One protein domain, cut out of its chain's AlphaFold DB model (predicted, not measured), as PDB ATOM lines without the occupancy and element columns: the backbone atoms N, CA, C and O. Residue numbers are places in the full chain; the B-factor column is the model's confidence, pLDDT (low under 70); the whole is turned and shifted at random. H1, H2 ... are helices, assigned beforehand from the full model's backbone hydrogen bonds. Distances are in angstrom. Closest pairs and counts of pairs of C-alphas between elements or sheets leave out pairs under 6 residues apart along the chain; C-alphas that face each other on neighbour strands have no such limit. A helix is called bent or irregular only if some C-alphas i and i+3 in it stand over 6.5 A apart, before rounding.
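This is residues 57 to 181 and 234 to 276 of the 369 residues of an uncharacterized protein of Planctomycetes bacterium (UniProt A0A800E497). A long, slim rod of helices: H1 and H2 fold back on each other as a long helical hairpin, and H5a runs beside them to make a three-helix bundle. H5 runs nearly straight on into H5b, where H4 packs on it at a steep tilt and the short H3 lies near the same end; at the opposite end the hairpin's turn, residues 94 to 99, sticks out free. The printed part has 168 residues with five named helices, H1 to H5 in that order, and no named strand; the class is all helix. The whole is loose, with a radius of gyration of the C-alphas of 20.3 A, and spans 69 by 23 by 19 A.

H1, residues 57 to 95, begins with C-alpha 57 at (200.080, 179.561, 136.500) and measures 53.6 A; it has a kink of 35 degrees near residue 64 and is irregular, C-alphas 59 and 62 being 7.2 A apart. H2, residues 100 to 131, measures 44.8 A, and is only just irregular: C-alphas 106 and 109 are 6.50 A apart. H3 is residues 144 to 150, and H4 is residues 155 to 166, 16.7 A long. H5, residues 234 to 276, was assigned as one helix by its hydrogen bonds but is bent, with C-alphas 256 and 259 6.6 A apart. Its arms are H5a, residues 234 to 256, 32.0 A, and H5b, residues 259 to 276, 25.7 A, ending with C-alpha 276 at (196.999, 189.832, 118.312).

H1 and H2, a hairpin, touch at a shallow tilt of 24 degrees, opposite ways; their closest C-alphas, of Val 67 and Ala 126, are 5.3 A apart. H5a touches H1 at 22 degrees, a shallow tilt, opposite ways, with the closest C-alphas, of Glu 68 and Gly 254, 6.3 A apart. H2 touches H5a with residues 116 to 123 alone, closest at the C-alphas of Arg 116 and Thr 249, 6.5 A. H4 touches H5b at a steep tilt of 52 degrees, opposite ways, the closest C-alphas, of Ala 162 and Ala 265, being 5.0 A apart. H3 touches no helix but is near H5b. Every O i to N i+4 pair is within hydrogen-bond range in H3, H4 and H5b; in H1 it is 32 of 35, in H2 25 of 28, in H5a 18 of 19.

The C-alphas farthest apart, of Ser 97 and Arg 150, are 68.8 A apart. Residues 182 to 233 are not printed, and C-alphas 181 and 234 are 10.2 A apart across the cut. The link from H2 to H3 is long, 12 residues. The mean pLDDT of the printed part is 94.1, with residues 174 to 175 under 70.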
ATOM      1  N   THR A  57     199.316 180.228 135.436       93.06
ATOM      2  CA  THR A  57     200.080 179.561 136.500       93.06
ATOM      3  C   THR A  57     199.870 178.050 136.468       93.06
ATOM      4  O   THR A  57     200.840 177.295 136.564       93.06
ATOM      5  N   GLU A  58     198.630 177.598 136.261       93.31
ATOM      6  CA  GLU A  58     198.305 176.171 136.153       93.31
ATOM      7  C   GLU A  58     198.977 175.526 134.936       93.31
ATOM      8  O   GLU A  58     199.557 174.444 135.053       93.31
ATOM      9  N   SER A  59     199.021 176.230 133.800       94.44
ATOM     10  CA  SER A  59     199.680 175.755 132.578       94.44
ATOM     11  C   SER A  59     201.186 175.517 132.772       94.44
ATOM     12  O   SER A  59     201.760 174.631 132.137       94.44
ATOM     13  N   PHE A  60     201.843 176.275 133.660       94.88
ATOM     14  CA  PHE A  60     203.262 176.093 134.000       94.88
ATOM     15  C   PHE A  60     203.505 175.066 135.120       94.88
ATOM     16  O   PHE A  60     204.647 174.618 135.294       94.88
ATOM     17  N   ALA A  61     202.465 174.661 135.860       93.19
ATOM     18  CA  ALA A  61     202.588 173.911 137.110       93.19
ATOM     19  C   ALA A  61     203.264 172.546 136.948       93.19
ATOM     20  O   ALA A  61     203.962 172.086 137.853       93.19
ATOM     21  N   ARG A  62     203.081 171.867 135.811       93.94
ATOM     22  CA  ARG A  62     203.783 170.607 135.531       93.94
ATOM     23  C   ARG A  62     205.285 170.813 135.373       93.94
ATOM     24  O   ARG A  62     206.040 170.212 136.128       93.94
ATOM     25  N   SER A  63     205.712 171.709 134.479       93.94
ATOM     26  CA  SER A  63     207.146 171.987 134.305       93.94
ATOM     27  C   SER A  63     207.809 172.477 135.592       93.94
ATOM     28  O   SER A  63     208.949 172.120 135.867       93.94
ATOM     29  N   HIS A  64     207.087 173.247 136.411       95.38
ATOM     30  CA  HIS A  64     207.579 173.683 137.711       95.38
ATOM     31  C   HIS A  64     207.807 172.504 138.666       95.38
ATOM     32  O   HIS A  64     208.892 172.386 139.230       95.38
ATOM     33  N   ARG A  65     206.831 171.594 138.790       95.56
ATOM     34  CA  ARG A  65     206.953 170.385 139.622       95.56
ATOM     35  C   ARG A  65     208.106 169.486 139.179       95.56
ATOM     36  O   ARG A  65     208.820 168.964 140.031       95.56
ATOM     37  N   ASP A  66     208.309 169.335 137.872       95.56
ATOM     38  CA  ASP A  66     209.414 168.538 137.329       95.56
ATOM     39  C   ASP A  66     210.778 169.158 137.692       95.56
ATOM     40  O   ASP A  66     211.692 168.454 138.127       95.56
ATOM     41  N   VAL A  67     210.904 170.488 137.589       96.81
ATOM     42  CA  VAL A  67     212.111 171.216 138.008       96.81
ATOM     43  C   VAL A  67     212.330 171.105 139.517       96.81
ATOM     44  O   VAL A  67     213.446 170.816 139.943       96.81
ATOM     45  N   GLU A  68     211.296 171.296 140.339       96.81
ATOM     46  CA  GLU A  68     211.398 171.164 141.797       96.81
ATOM     47  C   GLU A  68     211.837 169.760 142.213       96.81
ATOM     48  O   GLU A  68     212.758 169.620 143.020       96.81
ATOM     49  N   ALA A  69     211.240 168.720 141.627       96.94
ATOM     50  CA  ALA A  69     211.593 167.336 141.917       96.94
ATOM     51  C   ALA A  69     213.070 167.046 141.601       96.94
ATOM     52  O   ALA A  69     213.769 166.422 142.408       96.94
ATOM     53  N   GLU A  70     213.569 167.536 140.464       97.69
ATOM     54  CA  GLU A  70     214.967 167.344 140.074       97.69
ATOM     55  C   GLU A  70     215.929 168.160 140.948       97.69
ATOM     56  O   GLU A  70     216.993 167.676 141.343       97.69
ATOM     57  N   VAL A  71     215.538 169.372 141.344       97.56
ATOM     58  CA  VAL A  71     216.303 170.202 142.283       97.56
ATOM     59  C   VAL A  71     216.389 169.545 143.654       97.56
ATOM     60  O   VAL A  71     217.467 169.508 144.245       97.56
ATOM     61  N   GLU A  72     215.291 168.991 144.167       96.19
ATOM     62  CA  GLU A  72     215.306 168.260 145.430       96.19
ATOM     63  C   GLU A  72     216.179 167.006 145.358       96.19
ATOM     64  O   GLU A  72     216.912 166.701 146.306       96.19
ATOM     65  N   ARG A  73     216.117 166.268 144.245       96.50
ATOM     66  CA  ARG A  73     216.973 165.105 144.003       96.50
ATOM     67  C   ARG A  73     218.449 165.508 144.027       96.50
ATOM     68  O   ARG A  73     219.215 164.974 144.832       96.50
ATOM     69  N   ALA A  74     218.824 166.508 143.231       97.12
ATOM     70  CA  ALA A  74     220.183 167.035 143.173       97.12
ATOM     71  C   ALA A  74     220.655 167.565 144.539       97.12
ATOM     72  O   ALA A  74     221.775 167.278 144.968       97.12
ATOM     73  N   ALA A  75     219.793 168.277 145.269       95.94
ATOM     74  CA  ALA A  75     220.088 168.792 146.602       95.94
ATOM     75  C   ALA A  75     220.380 167.670 147.612       95.94
ATOM     76  O   ALA A  75     221.311 167.779 148.416       95.94
ATOM     77  N   ARG A  76     219.633 166.557 147.565       94.50
ATOM     78  CA  ARG A  76     219.891 165.383 148.418       94.50
ATOM     79  C   ARG A  76     221.222 164.715 148.058       94.50
ATOM     80  O   ARG A  76     222.055 164.510 148.950       94.50
ATOM     81  N   ASP A  77     221.448 164.444 146.775       94.88
ATOM     82  CA  ASP A  77     222.623 163.714 146.282       94.88
ATOM     83  C   ASP A  77     223.921 164.509 146.495       94.88
ATOM     84  O   ASP A  77     224.881 164.035 147.124       94.88
ATOM     85  N   HIS A  78     223.945 165.765 146.045       96.12
ATOM     86  CA  HIS A  78     225.096 166.646 146.221       96.12
ATOM     87  C   HIS A  78     225.259 167.097 147.674       96.12
ATOM     88  O   HIS A  78     226.392 167.271 148.127       96.12
ATOM     89  N   GLY A  79     224.172 167.214 148.441       93.94
ATOM     90  CA  GLY A  79     224.219 167.584 149.855       93.94
ATOM     91  C   GLY A  79     224.906 166.517 150.708       93.94
ATOM     92  O   GLY A  79     225.745 166.832 151.554       93.94
ATOM     93  N   ALA A  80     224.633 165.236 150.444       92.69
ATOM     94  CA  ALA A  80     225.319 164.134 151.118       92.69
ATOM     95  C   ALA A  80     226.823 164.090 150.794       92.69
ATOM     96  O   ALA A  80     227.634 163.723 151.652       92.69
ATOM     97  N   LYS A  81     227.214 164.448 149.563       95.31
ATOM     98  CA  LYS A  81     228.626 164.583 149.169       95.31
ATOM     99  C   LYS A  81     229.279 165.777 149.868       95.31
ATOM    100  O   LYS A  81     230.338 165.609 150.465       95.31
ATOM    101  N   LEU A  82     228.624 166.940 149.852       95.69
ATOM    102  CA  LEU A  82     229.097 168.166 150.492       95.69
ATOM    103  C   LEU A  82     229.435 167.929 151.967       95.69
ATOM    104  O   LEU A  82     230.531 168.263 152.396       95.69
ATOM    105  N   LEU A  83     228.547 167.293 152.733       93.69
ATOM    106  CA  LEU A  83     228.770 167.055 154.166       93.69
ATOM    107  C   LEU A  83     229.970 166.176 154.461       93.69
ATOM    108  O   LEU A  83     230.705 166.443 155.409       93.69
ATOM    109  N   ARG A  84     230.167 165.128 153.657       95.12
ATOM    110  CA  ARG A  84     231.334 164.256 153.791       95.12
ATOM    111  C   ARG A  84     232.614 165.049 153.547       95.12
ATOM    112  O   ARG A  84     233.547 164.937 154.335       95.12
ATOM    113  N   THR A  85     232.628 165.904 152.526       96.62
ATOM    114  CA  THR A  85     233.778 166.765 152.222       96.62
ATOM    115  C   THR A  85     234.009 167.830 153.298       96.62
ATOM    116  O   THR A  85     235.143 168.019 153.733       96.62
ATOM    117  N   LEU A  86     232.950 168.486 153.793       96.12
ATOM    118  CA  LEU A  86     233.038 169.443 154.901       96.12
ATOM    119  C   LEU A  86     233.581 168.761 156.165       96.12
ATOM    120  O   LEU A  86     234.511 169.277 156.781       96.12
ATOM    121  N   GLY A  87     233.089 167.567 156.504       95.81
ATOM    122  CA  GLY A  87     233.610 166.762 157.610       95.81
ATOM    123  C   GLY A  87     235.095 166.425 157.452       95.81
ATOM    124  O   GLY A  87     235.886 166.718 158.342       95.81
ATOM    125  N   ALA A  88     235.503 165.908 156.290       97.00
ATOM    126  CA  ALA A  88     236.904 165.580 156.009       97.00
ATOM    127  C   ALA A  88     237.832 166.812 156.045       97.00
ATOM    128  O   ALA A  88     239.002 166.720 156.430       97.00
ATOM    129  N   SER A  89     237.322 167.990 155.672       97.38
ATOM    130  CA  SER A  89     238.089 169.236 155.748       97.38
ATOM    131  C   SER A  89     238.317 169.716 157.189       97.38
ATOM    132  O   SER A  89     239.358 170.316 157.449       97.38
ATOM    133  N   ILE A  90     237.422 169.398 158.140       97.12
ATOM    134  CA  ILE A  90     237.663 169.631 159.577       97.12
ATOM    135  C   ILE A  90     238.870 168.809 160.017       97.12
ATOM    136  O   ILE A  90     239.794 169.343 160.627       97.12
ATOM    137  N   ASP A  91     238.903 167.532 159.650       96.44
ATOM    138  CA  ASP A  91     239.975 166.614 160.039       96.44
ATOM    139  C   ASP A  91     241.320 167.047 159.457       96.44
ATOM    140  O   ASP A  91     242.323 167.151 160.166       96.44
ATOM    141  N   THR A  92     241.319 167.411 158.176       96.94
ATOM    142  CA  THR A  92     242.492 167.961 157.487       96.94
ATOM    143  C   THR A  92     242.942 169.275 158.130       96.94
ATOM    144  O   THR A  92     244.137 169.526 158.311       96.94
ATOM    145  N   TRP A  93     241.995 170.119 158.541       97.31
ATOM    146  CA  TRP A  93     242.301 171.351 159.248       97.31
ATOM    147  C   TRP A  93     242.924 171.089 160.619       97.31
ATOM    148  O   TRP A  93     243.907 171.751 160.941       97.31
ATOM    149  N   PHE A  94     242.438 170.118 161.397       96.94
ATOM    150  CA  PHE A  94     243.026 169.749 162.693       96.94
ATOM    151  C   PHE A  94     244.486 169.292 162.582       96.94
ATOM    152  O   PHE A  94     245.275 169.554 163.492       96.94
ATOM    153  N   LEU A  95     244.856 168.666 161.463       96.00
ATOM    154  CA  LEU A  95     246.218 168.199 161.195       96.00
ATOM    155  C   LEU A  95     247.129 169.273 160.573       96.00
ATOM    156  O   LEU A  95     248.350 169.132 160.602       96.00
ATOM    157  N   SER A  96     246.564 170.355 160.033       96.12
ATOM    158  CA  SER A  96     247.316 171.422 159.359       96.12
ATOM    159  C   SER A  96     247.592 172.634 160.258       96.12
ATOM    160  O   SER A  96     246.966 172.826 161.301       96.12
ATOM    161  N   SER A  97     248.487 173.518 159.811       96.31
ATOM    162  CA  SER A  97     248.790 174.802 160.468       96.31
ATOM    163  C   SER A  97     247.944 175.976 159.950       96.31
ATOM    164  O   SER A  97     248.343 177.130 160.085       96.31
ATOM    165  N   GLN A  98     246.803 175.706 159.308       97.19
ATOM    166  CA  GLN A  98     245.943 176.746 158.731       97.19
ATOM    167  C   GLN A  98     245.038 177.412 159.779       97.19
ATOM    168  O   GLN A  98     244.748 176.824 160.828       97.19
ATOM    169  N   SER A  99     244.587 178.633 159.485       96.62
ATOM    170  CA  SER A  99     243.650 179.401 160.315       96.62
ATOM    171  C   SER A  99     242.208 178.902 160.178       96.62
ATOM    172  O   SER A  99     241.902 178.089 159.302       96.62
ATOM    173  N   LEU A 100     241.313 179.350 161.064       95.25
ATOM    174  CA  LEU A 100     239.884 179.038 160.951       95.25
ATOM    175  C   LEU A 100     239.251 179.788 159.769       95.25
ATOM    176  O   LEU A 100     238.418 179.220 159.069       95.25
ATOM    177  N   GLU A 101     239.696 181.017 159.492       94.62
ATOM    178  CA  GLU A 101     239.288 181.760 158.296       94.62
ATOM    179  C   GLU A 101     239.585 180.973 157.011       94.62
ATOM    180  O   GLU A 101     238.721 180.874 156.142       94.62
ATOM    181  N   TRP A 102     240.760 180.337 156.911       95.50
ATOM    182  CA  TRP A 102     241.099 179.496 155.762       95.50
ATOM    183  C   TRP A 102     240.137 178.311 155.597       95.50
ATOM    184  O   TRP A 102     239.740 178.001 154.476       95.50
ATOM    185  N   LEU A 103     239.728 177.666 156.694       95.56
ATOM    186  CA  LEU A 103     238.757 176.571 156.642       95.56
ATOM    187  C   LEU A 103     237.400 177.076 156.133       95.56
ATOM    188  O   LEU A 103     236.825 176.508 155.210       95.56
ATOM    189  N   VAL A 104     236.914 178.176 156.703       94.00
ATOM    190  CA  VAL A 104     235.582 178.708 156.405       94.00
ATOM    191  C   VAL A 104     235.528 179.333 155.006       94.00
ATOM    192  O   VAL A 104     234.721 178.927 154.174       94.00
ATOM    193  N   GLN A 105     236.393 180.302 154.712       92.81
ATOM    194  CA  GLN A 105     236.369 181.032 153.442       92.81
ATOM    195  C   GLN A 105     237.110 180.297 152.320       92.81
ATOM    196  O   GLN A 105     236.680 180.345 151.172       92.81
ATOM    197  N   GLY A 106     238.223 179.636 152.640       93.06
ATOM    198  CA  GLY A 106     239.099 179.012 151.649       93.06
ATOM    199  C   GLY A 106     238.710 177.583 151.273       93.06
ATOM    200  O   GLY A 106     239.026 177.155 150.168       93.06
ATOM    201  N   GLN A 107     238.044 176.836 152.160       95.12
ATOM    202  CA  GLN A 107     237.614 175.460 151.882       95.12
ATOM    203  C   GLN A 107     236.094 175.330 151.806       95.12
ATOM    204  O   GLN A 107     235.579 174.812 150.821       95.12
ATOM    205  N   TRP A 108     235.350 175.807 152.805       95.50
ATOM    206  CA  TRP A 108     233.904 175.576 152.856       95.50
ATOM    207  C   TRP A 108     233.110 176.431 151.871       95.50
ATOM    208  O   TRP A 108     232.249 175.892 151.179       95.50
ATOM    209  N   SER A 109     233.395 177.732 151.764       93.50
ATOM    210  CA  SER A 109     232.657 178.620 150.852       93.50
ATOM    211  C   SER A 109     232.682 178.157 149.385       93.50
ATOM    212  O   SER A 109     231.609 178.131 148.775       93.50
ATOM    213  N   PRO A 110     233.829 177.735 148.802       94.69
ATOM    214  CA  PRO A 110     233.849 177.142 147.465       94.69
ATOM    215  C   PRO A 110     232.967 175.895 147.356       94.69
ATOM    216  O   PRO A 110     232.154 175.810 146.446       94.69
ATOM    217  N   LEU A 111     233.029 174.981 148.329       95.69
ATOM    218  CA  LEU A 111     232.219 173.757 148.311       95.69
ATOM    219  C   LEU A 111     230.709 174.043 148.357       95.69
ATOM    220  O   LEU A 111     229.927 173.367 147.690       95.69
ATOM    221  N   VAL A 112     230.286 175.048 149.131       95.06
ATOM    222  CA  VAL A 112     228.881 175.485 149.173       95.06
ATOM    223  C   VAL A 112     228.464 176.116 147.846       95.06
ATOM    224  O   VAL A 112     227.343 175.885 147.384       95.06
ATOM    225  N   LYS A 113     229.350 176.900 147.222       94.19
ATOM    226  CA  LYS A 113     229.112 177.473 145.894       94.19
ATOM    227  C   LYS A 113     228.941 176.368 144.849       94.19
ATOM    228  O   LYS A 113     227.927 176.379 144.158       94.19
ATOM    229  N   ASP A 114     229.851 175.400 144.806       95.69
ATOM    230  CA  ASP A 114     229.809 174.272 143.868       95.69
ATOM    231  C   ASP A 114     228.536 173.434 144.053       95.69
ATOM    232  O   ASP A 114     227.911 173.011 143.085       95.69
ATOM    233  N   TYR A 115     228.104 173.228 145.302       96.00
ATOM    234  CA  TYR A 115     226.835 172.566 145.609       96.00
ATOM    235  C   TYR A 115     225.626 173.329 145.045       96.00
ATOM    236  O   TYR A 115     224.763 172.729 144.401       96.00
ATOM    237  N   ARG A 116     225.560 174.649 145.267       95.94
ATOM    238  CA  ARG A 116     224.475 175.495 144.740       95.94
ATOM    239  C   ARG A 116     224.476 175.523 143.215       95.94
ATOM    240  O   ARG A 116     223.411 175.462 142.612       95.94
ATOM    241  N   GLU A 117     225.656 175.577 142.605       96.44
ATOM    242  CA  GLU A 117     225.831 175.534 141.155       96.44
ATOM    243  C   GLU A 117     225.397 174.184 140.573       96.44
ATOM    244  O   GLU A 117     224.678 174.157 139.581       96.44
ATOM    245  N   ALA A 118     225.721 173.066 141.227       97.44
ATOM    246  CA  ALA A 118     225.242 171.747 140.819       97.44
ATOM    247  C   ALA A 118     223.706 171.644 140.867       97.44
ATOM    248  O   ALA A 118     223.095 171.163 139.913       97.44
ATOM    249  N   CYS A 119     223.071 172.154 141.930       97.81
ATOM    250  CA  CYS A 119     221.607 172.192 142.030       97.81
ATOM    251  C   CYS A 119     220.983 173.100 140.960       97.81
ATOM    252  O   CYS A 119     219.970 172.750 140.361       97.81
ATOM    253  N   LEU A 120     221.597 174.257 140.693       97.75
ATOM    254  CA  LEU A 120     221.156 175.169 139.638       97.75
ATOM    255  C   LEU A 120     221.291 174.534 138.247       97.75
ATOM    256  O   LEU A 120     220.393 174.668 137.425       97.75
ATOM    257  N   ASN A 121     222.376 173.809 137.986       97.88
ATOM    258  CA  ASN A 121     222.573 173.102 136.723       97.88
ATOM    259  C   ASN A 121     221.530 171.997 136.525       97.88
ATOM    260  O   ASN A 121     221.018 171.842 135.420       97.88
ATOM    261  N   ALA A 122     221.164 171.276 137.588       98.00
ATOM    262  CA  ALA A 122     220.064 170.315 137.544       98.00
ATOM    263  C   ALA A 122     218.730 170.999 137.187       98.00
ATOM    264  O   ALA A 122     218.034 170.543 136.281       98.00
ATOM    265  N   ALA A 123     218.434 172.147 137.812       97.75
ATOM    266  CA  ALA A 123     217.253 172.954 137.494       97.75
ATOM    267  C   ALA A 123     217.236 173.412 136.026       97.75
ATOM    268  O   ALA A 123     216.238 173.236 135.333       97.75
ATOM    269  N   ASN A 124     218.359 173.951 135.536       97.31
ATOM    270  CA  ASN A 124     218.519 174.390 134.149       97.31
ATOM    271  C   ASN A 124     218.292 173.239 133.163       97.31
ATOM    272  O   ASN A 124     217.604 173.416 132.160       97.31
ATOM    273  N   ASN A 125     218.839 172.056 133.451       97.50
ATOM    274  CA  ASN A 125     218.679 170.881 132.598       97.50
ATOM    275  C   ASN A 125     217.222 170.406 132.566       97.50
ATOM    276  O   ASN A 125     216.694 170.164 131.483       97.50
ATOM    277  N   ALA A 126     216.561 170.319 133.724       96.94
ATOM    278  CA  ALA A 126     215.146 169.957 133.807       96.94
ATOM    279  C   ALA A 126     214.262 170.976 133.070       96.94
ATOM    280  O   ALA A 126     213.395 170.602 132.278       96.94
ATOM    281  N   PHE A 127     214.535 172.271 133.248       96.19
ATOM    282  CA  PHE A 127     213.827 173.340 132.552       96.19
ATOM    283  C   PHE A 127     214.023 173.269 131.031       96.19
ATOM    284  O   PHE A 127     213.054 173.373 130.282       96.19
ATOM    285  N   ALA A 128     215.255 173.051 130.564       95.50
ATOM    286  CA  ALA A 128     215.561 172.912 129.144       95.50
ATOM    287  C   ALA A 128     214.893 171.671 128.529       95.50
ATOM    288  O   ALA A 128     214.357 171.745 127.424       95.50
ATOM    289  N   GLN A 129     214.871 170.546 129.252       95.50
ATOM    290  CA  GLN A 129     214.163 169.336 128.828       95.50
ATOM    291  C   GLN A 129     212.656 169.574 128.708       95.50
ATOM    292  O   GLN A 129     212.063 169.171 127.709       95.50
ATOM    293  N   ALA A 130     212.047 170.264 129.677       94.50
ATOM    294  CA  ALA A 130     210.640 170.644 129.608       94.50
ATOM    295  C   ALA A 130     210.375 171.571 128.408       94.50
ATOM    296  O   ALA A 130     209.471 171.316 127.616       94.50
ATOM    297  N   ALA A 131     211.211 172.593 128.208       93.56
ATOM    298  CA  ALA A 131     211.078 173.538 127.099       93.56
ATOM    299  C   ALA A 131     211.261 172.892 125.709       93.56
ATOM    300  O   ALA A 131     210.713 173.394 124.728       93.56
ATOM    301  N   ALA A 132     211.997 171.782 125.610       92.38
ATOM    302  CA  ALA A 132     212.206 171.050 124.361       92.38
ATOM    303  C   ALA A 132     211.005 170.182 123.933       92.38
ATOM    304  O   ALA A 132     210.982 169.690 122.802       92.38
ATOM    305  N   GLN A 133     210.015 169.977 124.807       90.12
ATOM    306  CA  GLN A 133     208.806 169.222 124.470       90.12
ATOM    307  C   GLN A 133     207.955 169.957 123.421       90.12
ATOM    308  O   GLN A 133     208.099 171.165 123.213       90.12
ATOM    309  N   LEU A 134     207.047 169.231 122.756       84.19
ATOM    310  CA  LEU A 134     206.195 169.787 121.696       84.19
ATOM    311  C   LEU A 134     205.442 171.036 122.179       84.19
ATOM    312  O   LEU A 134     205.543 172.084 121.539       84.19
ATOM    313  N   ASP A 135     204.826 170.931 123.357       86.19
ATOM    314  CA  ASP A 135     204.053 171.988 124.018       86.19
ATOM    315  C   ASP A 135     204.918 172.877 124.928       86.19
ATOM    316  O   ASP A 135     204.417 173.613 125.775       86.19
ATOM    317  N   SER A 136     206.247 172.814 124.784       90.19
ATOM    318  CA  SER A 136     207.213 173.544 125.621       90.19
ATOM    319  C   SER A 136     207.079 173.244 127.125       90.19
ATOM    320  O   SER A 136     207.380 174.098 127.966       90.19
ATOM    321  N   GLY A 137     206.587 172.047 127.462       89.81
ATOM    322  CA  GLY A 137     206.387 171.581 128.837       89.81
ATOM    323  C   GLY A 137     205.188 172.217 129.541       89.81
ATOM    324  O   GLY A 137     205.164 172.254 130.770       89.81
ATOM    325  N   LEU A 138     204.242 172.771 128.781       92.69
ATOM    326  CA  LEU A 138     203.024 173.385 129.303       92.69
ATOM    327  C   LEU A 138     201.847 172.420 129.205       92.69
ATOM    328  O   LEU A 138     201.665 171.764 128.181       92.69
ATOM    329  N   ASP A 139     201.015 172.399 130.241       93.19
ATOM    330  CA  ASP A 139     199.713 171.736 130.187       93.19
ATOM    331  C   ASP A 139     198.690 172.760 129.669       93.19
ATOM    332  O   ASP A 139     198.092 173.521 130.427       93.19
ATOM    333  N   LEU A 140     198.568 172.848 128.342       92.12
ATOM    334  CA  LEU A 140     197.705 173.826 127.678       92.12
ATOM    335  C   LEU A 140     196.254 173.324 127.588       92.12
ATOM    336  O   LEU A 140     196.038 172.182 127.184       92.12
ATOM    337  N   PRO A 141     195.252 174.179 127.866       91.81
ATOM    338  CA  PRO A 141     193.856 173.873 127.572       91.81
ATOM    339  C   PRO A 141     193.599 173.664 126.073       91.81
ATOM    340  O   PRO A 141     194.320 174.191 125.215       91.81
ATOM    341  N   ASP A 142     192.510 172.964 125.759       89.75
ATOM    342  CA  ASP A 142     192.115 172.672 124.381       89.75
ATOM    343  C   ASP A 142     192.015 173.939 123.518       89.75
ATOM    344  O   ASP A 142     191.398 174.943 123.877       89.75
ATOM    345  N   GLY A 143     192.634 173.884 122.337       90.25
ATOM    346  CA  GLY A 143     192.616 174.967 121.354       90.25
ATOM    347  C   GLY A 143     193.599 176.115 121.612       90.25
ATOM    348  O   GLY A 143     193.804 176.923 120.706       90.25
ATOM    349  N   ILE A 144     194.256 176.178 122.777       93.44
ATOM    350  CA  ILE A 144     195.261 177.214 123.068       93.44
ATOM    351  C   ILE A 144     196.532 177.017 122.239       93.44
ATOM    352  O   ILE A 144     197.062 177.991 121.712       93.44
ATOM    353  N   SER A 145     196.990 175.777 122.060       91.75
ATOM    354  CA  SER A 145     198.157 175.467 121.220       91.75
ATOM    355  C   SER A 145     197.962 175.918 119.765       91.75
ATOM    356  O   SER A 145     198.864 176.477 119.136       91.75
ATOM    357  N   GLU A 146     196.750 175.732 119.241       93.31
ATOM    358  CA  GLU A 146     196.372 176.192 117.908       93.31
ATOM    359  C   GLU A 146     196.297 177.719 117.832       93.31
ATOM    360  O   GLU A 146     196.787 178.316 116.870       93.31
ATOM    361  N   LEU A 147     195.734 178.354 118.863       94.56
ATOM    362  CA  LEU A 147     195.649 179.806 118.970       94.56
ATOM    363  C   LEU A 147     197.041 180.446 118.977       94.56
ATOM    364  O   LEU A 147     197.295 181.371 118.207       94.56
ATOM    365  N   THR A 148     197.967 179.942 119.799       93.75
ATOM    366  CA  THR A 148     199.340 180.464 119.868       93.75
ATOM    367  C   THR A 148     200.054 180.296 118.533       93.75
ATOM    368  O   THR A 148     200.704 181.227 118.065       93.75
ATOM    369  N   ARG A 149     199.852 179.161 117.850       93.31
ATOM    370  CA  ARG A 149     200.406 178.926 116.511       93.31
ATOM    371  C   ARG A 149     199.890 179.940 115.485       93.31
ATOM    372  O   ARG A 149     200.682 180.482 114.720       93.31
ATOM    373  N   ARG A 150     198.585 180.226 115.473       94.44
ATOM    374  CA  ARG A 150     197.956 181.199 114.555       94.44
ATOM    375  C   ARG A 150     198.305 182.647 114.869       94.44
ATOM    376  O   ARG A 150     198.391 183.469 113.959       94.44
ATOM    377  N   ALA A 151     198.531 182.951 116.143       94.69
ATOM    378  CA  ALA A 151     199.053 184.233 116.594       94.69
ATOM    379  C   ALA A 151     200.563 184.396 116.317       94.69
ATOM    380  O   ALA A 151     201.120 185.453 116.610       94.69
ATOM    381  N   SER A 152     201.220 183.377 115.744       95.25
ATOM    382  CA  SER A 152     202.673 183.313 115.534       95.25
ATOM    383  C   SER A 152     203.479 183.460 116.831       95.25
ATOM    384  O   SER A 152     204.581 184.005 116.830       95.25
ATOM    385  N   ILE A 153     202.917 182.979 117.941       94.88
ATOM    386  CA  ILE A 153     203.546 182.942 119.260       94.88
ATOM    387  C   ILE A 153     204.284 181.611 119.388       94.88
ATOM    388  O   ILE A 153     203.669 180.556 119.559       94.88
ATOM    389  N   ASP A 154     205.612 181.664 119.323       93.81
ATOM    390  CA  ASP A 154     206.451 180.518 119.656       93.81
ATOM    391  C   ASP A 154     206.658 180.461 121.175       93.81
ATOM    392  O   ASP A 154     207.399 181.255 121.762       93.81
ATOM    393  N   LEU A 155     205.992 179.497 121.811       93.31
ATOM    394  CA  LEU A 155     206.058 179.282 123.254       93.31
ATOM    395  C   LEU A 155     207.476 178.952 123.736       93.31
ATOM    396  O   LEU A 155     207.829 179.314 124.858       93.31
ATOM    397  N   ARG A 156     208.328 178.340 122.906       93.44
ATOM    398  CA  ARG A 156     209.718 178.023 123.275       93.44
ATOM    399  C   ARG A 156     210.552 179.290 123.353       93.44
ATOM    400  O   ARG A 156     211.263 179.501 124.335       93.44
ATOM    401  N   VAL A 157     210.422 180.150 122.343       94.50
ATOM    402  CA  VAL A 157     211.098 181.455 122.297       94.50
ATOM    403  C   VAL A 157     210.606 182.339 123.440       94.50
ATOM    404  O   VAL A 157     211.414 182.945 124.139       94.50
ATOM    405  N   LEU A 158     209.294 182.354 123.690       95.25
ATOM    406  CA  LEU A 158     208.708 183.101 124.797       95.25
ATOM    407  C   LEU A 158     209.268 182.648 126.147       95.25
ATOM    408  O   LEU A 158     209.682 183.492 126.941       95.25
ATOM    409  N   ARG A 159     209.341 181.334 126.399       94.62
ATOM    410  CA  ARG A 159     209.934 180.792 127.632       94.62
ATOM    411  C   ARG A 159     211.402 181.176 127.775       94.62
ATOM    412  O   ARG A 159     211.802 181.569 128.866       94.62
ATOM    413  N   ALA A 160     212.190 181.074 126.706       94.19
ATOM    414  CA  ALA A 160     213.600 181.456 126.732       94.19
ATOM    415  C   ALA A 160     213.766 182.942 127.087       94.19
ATOM    416  O   ALA A 160     214.504 183.275 128.006       94.19
ATOM    417  N   HIS A 161     212.997 183.826 126.446       96.44
ATOM    418  CA  HIS A 161     213.068 185.259 126.725       96.44
ATOM    419  C   HIS A 161     212.584 185.607 128.141       96.44
ATOM    420  O   HIS A 161     213.185 186.449 128.806       96.44
ATOM    421  N   ALA A 162     211.520 184.956 128.622       96.19
ATOM    422  CA  ALA A 162     211.035 185.142 129.988       96.19
ATOM    423  C   ALA A 162     212.069 184.671 131.023       96.19
ATOM    424  O   ALA A 162     212.262 185.312 132.055       96.19
ATOM    425  N   PHE A 163     212.771 183.577 130.728       95.56
ATOM    426  CA  PHE A 163     213.859 183.079 131.561       95.56
ATOM    427  C   PHE A 163     215.076 184.019 131.555       95.56
ATOM    428  O   PHE A 163     215.638 184.317 132.607       95.56
ATOM    429  N   ASP A 164     215.440 184.577 130.402       95.56
ATOM    430  CA  ASP A 164     216.523 185.559 130.320       95.56
ATOM    431  C   ASP A 164     216.178 186.857 131.077       95.56
ATOM    432  O   ASP A 164     217.039 187.455 131.731       95.56
ATOM    433  N   ALA A 165     214.904 187.269 131.063       95.94
ATOM    434  CA  ALA A 165     214.429 188.486 131.721       95.94
ATOM    435  C   ALA A 165     214.534 188.440 133.258       95.94
ATOM    436  O   ALA A 165     214.799 189.467 133.890       95.94
ATOM    437  N   ILE A 166     214.368 187.269 133.886       95.81
ATOM    438  CA  ILE A 166     214.477 187.134 135.351       95.81
ATOM    439  C   ILE A 166     215.931 187.165 135.857       95.81
ATOM    440  O   ILE A 166     216.164 187.372 137.059       95.81
ATOM    441  N   GLY A 167     216.908 187.005 134.959       94.62
ATOM    442  CA  GLY A 167     218.335 187.128 135.236       94.62
ATOM    443  C   GLY A 167     218.899 185.978 136.073       94.62
ATOM    444  O   GLY A 167     218.665 184.810 135.801       94.62
ATOM    445  N   LYS A 168     219.701 186.295 137.097       94.88
ATOM    446  CA  LYS A 168     220.383 185.288 137.931       94.88
ATOM    447  C   LYS A 168     219.581 184.936 139.186       94.88
ATOM    448  O   LYS A 168     218.873 185.777 139.745       94.88
ATOM    449  N   VAL A 169     219.777 183.715 139.687       95.50
ATOM    450  CA  VAL A 169     219.258 183.285 140.995       95.50
ATOM    451  C   VAL A 169     219.814 184.180 142.103       95.50
ATOM    452  O   VAL A 169     221.025 184.384 142.219       95.50
ATOM    453  N   ALA A 170     218.918 184.700 142.941       93.00
ATOM    454  CA  ALA A 170     219.279 185.493 144.106       93.00
ATOM    455  C   ALA A 170     219.618 184.567 145.281       93.00
ATOM    456  O   ALA A 170     218.739 183.963 145.901       93.00
ATOM    457  N   TRP A 171     220.908 184.458 145.589       91.50
ATOM    458  CA  TRP A 171     221.381 183.660 146.714       91.50
ATOM    459  C   TRP A 171     221.352 184.450 148.029       91.50
ATOM    460  O   TRP A 171     221.672 185.644 148.039       91.50
ATOM    461  N   PRO A 172     221.072 183.795 149.169       86.50
ATOM    462  CA  PRO A 172     221.255 184.408 150.477       86.50
ATOM    463  C   PRO A 172     222.712 184.846 150.673       86.50
ATOM    464  O   PRO A 172     223.639 184.075 150.404       86.50
ATOM    465  N   LYS A 173     222.915 186.064 151.198       77.44
ATOM    466  CA  LYS A 173     224.250 186.652 151.448       77.44
ATOM    467  C   LYS A 173     225.128 185.782 152.359       77.44
ATOM    468  O   LYS A 173     226.348 185.791 152.233       77.44
ATOM    469  N   ARG A 174     224.516 185.016 153.266       66.56
ATOM    470  CA  ARG A 174     225.203 184.056 154.139       66.56
ATOM    471  C   ARG A 174     225.297 182.701 153.436       66.56
ATOM    472  O   ARG A 174     224.501 181.806 153.676       66.56
ATOM    473  N   ALA A 175     226.267 182.564 152.537       65.50
ATOM    474  CA  ALA A 175     226.637 181.281 151.925       65.50
ATOM    475  C   ALA A 175     227.699 180.520 152.743       65.50
ATOM    476  O   ALA A 175     228.357 179.622 152.229       65.50
ATOM    477  N   VAL A 176     227.915 180.933 153.991       79.19
ATOM    478  CA  VAL A 176     229.054 180.528 154.813       79.19
ATOM    479  C   VAL A 176     228.530 179.790 156.035       79.19
ATOM    480  O   VAL A 176     227.566 180.244 156.652       79.19
ATOM    481  N   VAL A 177     229.171 178.672 156.382       85.31
ATOM    482  CA  VAL A 177     228.860 177.919 157.603       85.31
ATOM    483  C   VAL A 177     229.032 178.856 158.805       85.31
ATOM    484  O   VAL A 177     230.133 179.379 159.002       85.31
ATOM    485  N   PRO A 178     227.981 179.101 159.603       85.50
ATOM    486  CA  PRO A 178     228.080 179.982 160.754       85.50
ATOM    487  C   PRO A 178     228.921 179.300 161.837       85.50
ATOM    488  O   PRO A 178     228.491 178.331 162.458       85.50
ATOM    489  N   VAL A 179     230.135 179.803 162.058       89.69
ATOM    490  CA  VAL A 179     231.002 179.371 163.160       89.69
ATOM    491  C   VAL A 179     231.169 180.539 164.117       89.69
ATOM    492  O   VAL A 179     231.903 181.482 163.825       89.69
ATOM    493  N   ASP A 180     230.500 180.476 165.266       91.75
ATOM    494  CA  ASP A 180     230.732 181.443 166.336       91.75
ATOM    495  C   ASP A 180     231.935 181.006 167.175       91.75
ATOM    496  O   ASP A 180     231.858 180.091 168.003       91.75
ATOM    497  N   VAL A 181     233.050 181.711 166.991       91.94
ATOM    498  CA  VAL A 181     234.310 181.504 167.714       91.94
ATOM    499  C   VAL A 181     234.118 181.554 169.239       91.94
ATOM    500  O   VAL A 181     234.843 180.880 169.978       91.94
ATOM    501  N   LEU A 234     232.623 171.720 165.654       96.12
ATOM    502  CA  LEU A 234     232.654 172.075 164.226       96.12
ATOM    503  C   LEU A 234     231.800 171.124 163.374       96.12
ATOM    504  O   LEU A 234     231.101 171.579 162.469       96.12
ATOM    505  N   HIS A 235     231.790 169.823 163.683       95.62
ATOM    506  CA  HIS A 235     230.877 168.883 163.024       95.62
ATOM    507  C   HIS A 235     229.404 169.215 163.299       95.62
ATOM    508  O   HIS A 235     228.581 169.113 162.390       95.62
ATOM    509  N   GLN A 236     229.066 169.657 164.515       94.94
ATOM    510  CA  GLN A 236     227.718 170.118 164.857       94.94
ATOM    511  C   GLN A 236     227.330 171.372 164.065       94.94
ATOM    512  O   GLN A 236     226.232 171.405 163.514       94.94
ATOM    513  N   CYS A 237     228.228 172.356 163.925       94.44
ATOM    514  CA  CYS A 237     227.991 173.536 163.084       94.44
ATOM    515  C   CYS A 237     227.712 173.146 161.625       94.44
ATOM    516  O   CYS A 237     226.774 173.653 161.016       94.44
ATOM    517  N   VAL A 238     228.483 172.204 161.067       94.19
ATOM    518  CA  VAL A 238     228.260 171.688 159.704       94.19
ATOM    519  C   VAL A 238     226.909 170.972 159.586       94.19
ATOM    520  O   VAL A 238     226.196 171.157 158.596       94.19
ATOM    521  N   ALA A 239     226.525 170.178 160.588       91.75
ATOM    522  CA  ALA A 239     225.240 169.480 160.601       91.75
ATOM    523  C   ALA A 239     224.046 170.448 160.688       91.75
ATOM    524  O   ALA A 239     223.074 170.271 159.955       91.75
ATOM    525  N   GLN A 240     224.131 171.487 161.522       91.81
ATOM    526  CA  GLN A 240     223.113 172.543 161.621       91.81
ATOM    527  C   GLN A 240     223.022 173.357 160.327       91.81
ATOM    528  O   GLN A 240     221.938 173.575 159.785       91.81
ATOM    529  N   PHE A 241     224.169 173.729 159.763       91.50
ATOM    530  CA  PHE A 241     224.213 174.443 158.494       91.50
ATOM    531  C   PHE A 241     223.556 173.652 157.361       91.50
ATOM    532  O   PHE A 241     222.868 174.234 156.529       91.50
ATOM    533  N   ARG A 242     223.685 172.319 157.341       89.62
ATOM    534  CA  ARG A 242     222.985 171.468 156.365       89.62
ATOM    535  C   ARG A 242     221.471 171.653 156.411       89.62
ATOM    536  O   ARG A 242     220.854 171.767 155.351       89.62
ATOM    537  N   SER A 243     220.879 171.628 157.610       89.88
ATOM    538  CA  SER A 243     219.425 171.751 157.760       89.88
ATOM    539  C   SER A 243     218.898 173.091 157.257       89.88
ATOM    540  O   SER A 243     217.755 173.160 156.824       89.88
ATOM    541  N   GLU A 244     219.737 174.126 157.241       91.19
ATOM    542  CA  GLU A 244     219.396 175.439 156.695       91.19
ATOM    543  C   GLU A 244     219.720 175.556 155.198       91.19
ATOM    544  O   GLU A 244     218.953 176.143 154.436       91.19
ATOM    545  N   LEU A 245     220.842 174.985 154.749       91.62
ATOM    546  CA  LEU A 245     221.340 175.142 153.384       91.62
ATOM    547  C   LEU A 245     220.408 174.512 152.347       91.62
ATOM    548  O   LEU A 245     220.226 175.093 151.274       91.62
ATOM    549  N   LEU A 246     219.850 173.334 152.643       91.88
ATOM    550  CA  LEU A 246     218.949 172.636 151.725       91.88
ATOM    551  C   LEU A 246     217.709 173.487 151.415       91.88
ATOM    552  O   LEU A 246     217.588 173.876 150.254       91.88
ATOM    553  N   PRO A 247     216.859 173.864 152.396       93.50
ATOM    554  CA  PRO A 247     215.678 174.674 152.118       93.50
ATOM    555  C   PRO A 247     216.037 176.046 151.543       93.50
ATOM    556  O   PRO A 247     215.345 176.534 150.662       93.50
ATOM    557  N   GLN A 248     217.146 176.669 151.960       93.69
ATOM    558  CA  GLN A 248     217.594 177.922 151.340       93.69
ATOM    559  C   GLN A 248     217.894 177.757 149.846       93.69
ATOM    560  O   GLN A 248     217.540 178.619 149.047       93.69
ATOM    561  N   THR A 249     218.558 176.667 149.464       95.12
ATOM    562  CA  THR A 249     218.949 176.422 148.071       95.12
ATOM    563  C   THR A 249     217.736 176.056 147.228       95.12
ATOM    564  O   THR A 249     217.531 176.662 146.179       95.12
ATOM    565  N   THR A 250     216.904 175.123 147.701       95.94
ATOM    566  CA  THR A 250     215.696 174.699 146.984       95.94
ATOM    567  C   THR A 250     214.695 175.845 146.867       95.94
ATOM    568  O   THR A 250     214.191 176.064 145.777       95.94
ATOM    569  N   ASN A 251     214.482 176.652 147.913       95.62
ATOM    570  CA  ASN A 251     213.551 177.784 147.857       95.62
ATOM    571  C   ASN A 251     214.057 178.911 146.946       95.62
ATOM    572  O   ASN A 251     213.265 179.505 146.218       95.62
ATOM    573  N   SER A 252     215.363 179.216 146.954       96.06
ATOM    574  CA  SER A 252     215.938 180.211 146.034       96.06
ATOM    575  C   SER A 252     215.782 179.788 144.572       96.06
ATOM    576  O   SER A 252     215.453 180.623 143.730       96.06
ATOM    577  N   ILE A 253     216.009 178.507 144.270       97.06
ATOM    578  CA  ILE A 253     215.848 177.964 142.918       97.06
ATOM    579  C   ILE A 253     214.357 177.877 142.553       97.06
ATOM    580  O   ILE A 253     213.968 178.385 141.507       97.06
ATOM    581  N   GLY A 254     213.511 177.332 143.427       95.81
ATOM    582  CA  GLY A 254     212.064 177.222 143.219       95.81
ATOM    583  C   GLY A 254     211.399 178.583 143.019       95.81
ATOM    584  O   GLY A 254     210.637 178.771 142.084       95.81
ATOM    585  N   SER A 255     211.773 179.608 143.789       96.19
ATOM    586  CA  SER A 255     211.287 180.977 143.554       96.19
ATOM    587  C   SER A 255     211.714 181.533 142.187       96.19
ATOM    588  O   SER A 255     210.958 182.284 141.568       96.19
ATOM    589  N   HIS A 256     212.910 181.173 141.709       97.12
ATOM    590  CA  HIS A 256     213.437 181.623 140.423       97.12
ATOM    591  C   HIS A 256     212.736 180.950 139.234       97.12
ATOM    592  O   HIS A 256     212.252 181.660 138.359       97.12
ATOM    593  N   PHE A 257     212.638 179.618 139.223       96.19
ATOM    594  CA  PHE A 257     211.990 178.848 138.146       96.19
ATOM    595  C   PHE A 257     210.462 178.757 138.277       96.19
ATOM    596  O   PHE A 257     209.787 178.380 137.323       96.19
ATOM    597  N   GLY A 258     209.921 179.091 139.446       95.56
ATOM    598  CA  GLY A 258     208.495 179.166 139.738       95.56
ATOM    599  C   GLY A 258     207.983 180.584 139.627       95.56
ATOM    600  O   GLY A 258     207.929 181.137 138.534       95.56
ATOM    601  N   ALA A 259     207.619 181.183 140.762       94.88
ATOM    602  CA  ALA A 259     206.894 182.454 140.818       94.88
ATOM    603  C   ALA A 259     207.475 183.548 139.902       94.88
ATOM    604  O   ALA A 259     206.731 184.135 139.124       94.88
ATOM    605  N   ARG A 260     208.796 183.787 139.935       96.75
ATOM    606  CA  ARG A 260     209.419 184.850 139.125       96.75
ATOM    607  C   ARG A 260     209.377 184.551 137.628       96.75
ATOM    608  O   ARG A 260     209.101 185.445 136.832       96.75
ATOM    609  N   PHE A 261     209.676 183.312 137.244       97.06
ATOM    610  CA  PHE A 261     209.608 182.880 135.852       97.06
ATOM    611  C   PHE A 261     208.170 182.929 135.328       97.06
ATOM    612  O   PHE A 261     207.936 183.498 134.266       97.06
ATOM    613  N   ILE A 262     207.217 182.373 136.083       96.19
ATOM    614  CA  ILE A 262     205.800 182.319 135.713       96.19
ATOM    615  C   ILE A 262     205.243 183.731 135.548       96.19
ATOM    616  O   ILE A 262     204.614 184.006 134.534       96.19
ATOM    617  N   GLU A 263     205.531 184.645 136.477       96.00
ATOM    618  CA  GLU A 263     205.128 186.053 136.372       96.00
ATOM    619  C   GLU A 263     205.684 186.708 135.099       96.00
ATOM    620  O   GLU A 263     204.954 187.371 134.359       96.00
ATOM    621  N   SER A 264     206.969 186.489 134.795       97.19
ATOM    622  CA  SER A 264     207.585 187.027 133.579       97.19
ATOM    623  C   SER A 264     206.980 186.425 132.308       97.19
ATOM    624  O   SER A 264     206.745 187.147 131.339       97.19
ATOM    625  N   ALA A 265     206.733 185.115 132.287       96.50
ATOM    626  CA  ALA A 265     206.187 184.414 131.131       96.50
ATOM    627  C   ALA A 265     204.713 184.770 130.889       96.50
ATOM    628  O   ALA A 265     204.341 185.050 129.750       96.50
ATOM    629  N   ASP A 266     203.896 184.830 131.946       95.56
ATOM    630  CA  ASP A 266     202.496 185.266 131.900       95.56
ATOM    631  C   ASP A 266     202.392 186.690 131.349       95.56
ATOM    632  O   ASP A 266     201.652 186.932 130.393       95.56
ATOM    633  N   LYS A 267     203.216 187.617 131.854       96.12
ATOM    634  CA  LYS A 267     203.268 188.988 131.342       96.12
ATOM    635  C   LYS A 267     203.583 189.028 129.845       96.12
ATOM    636  O   LYS A 267     202.847 189.654 129.084       96.12
ATOM    637  N   MET A 268     204.645 188.348 129.409       96.44
ATOM    638  CA  MET A 268     205.045 188.333 127.996       96.44
ATOM    639  C   MET A 268     203.979 187.703 127.093       96.44
ATOM    640  O   MET A 268     203.728 188.189 125.991       96.44
ATOM    641  N   LEU A 269     203.329 186.636 127.555       95.62
ATOM    642  CA  LEU A 269     202.276 185.958 126.808       95.62
ATOM    643  C   LEU A 269     201.031 186.830 126.671       95.62
ATOM    644  O   LEU A 269     200.486 186.951 125.572       95.62
ATOM    645  N   ARG A 270     200.622 187.498 127.753       95.62
ATOM    646  CA  ARG A 270     199.528 188.476 127.729       95.62
ATOM    647  C   ARG A 270     199.831 189.632 126.789       95.62
ATOM    648  O   ARG A 270     198.952 190.015 126.028       95.62
ATOM    649  N   GLU A 271     201.055 190.156 126.795       95.62
ATOM    650  CA  GLU A 271     201.474 191.219 125.874       95.62
ATOM    651  C   GLU A 271     201.378 190.771 124.406       95.62
ATOM    652  O   GLU A 271     200.829 191.497 123.574       95.62
ATOM    653  N   GLN A 272     201.832 189.555 124.077       95.62
ATOM    654  CA  GLN A 272     201.737 189.034 122.708       95.62
ATOM    655  C   GLN A 272     200.290 188.757 122.275       95.62
ATOM    656  O   GLN A 272     199.895 189.140 121.170       95.62
ATOM    657  N   LEU A 273     199.469 188.159 123.145       95.06
ATOM    658  CA  LEU A 273     198.044 187.928 122.877       95.06
ATOM    659  C   LEU A 273     197.270 189.248 122.740       95.06
ATOM    660  O   LEU A 273     196.452 189.397 121.828       95.06
ATOM    661  N   ALA A 274     197.571 190.240 123.584       93.62
ATOM    662  CA  ALA A 274     196.993 191.578 123.498       93.62
ATOM    663  C   ALA A 274     197.399 192.306 122.207       93.62
ATOM    664  O   ALA A 274     196.622 193.107 121.696       93.62
ATOM    665  N   GLY A 275     198.569 192.002 121.636       94.31
ATOM    666  CA  GLY A 275     198.972 192.483 120.311       94.31
ATOM    667  C   GLY A 275     198.231 191.808 119.147       94.31
ATOM    668  O   GLY A 275     198.091 192.404 118.075       94.31
ATOM    669  N   TYR A 276     197.727 190.586 119.338       95.62
ATOM    670  CA  TYR A 276     196.999 189.832 118.312       95.62
ATOM    671  C   TYR A 276     195.520 190.242 118.202       95.62
ATOM    672  O   TYR A 276     194.996 190.375 117.093       95.62
TER     673      TYR A 276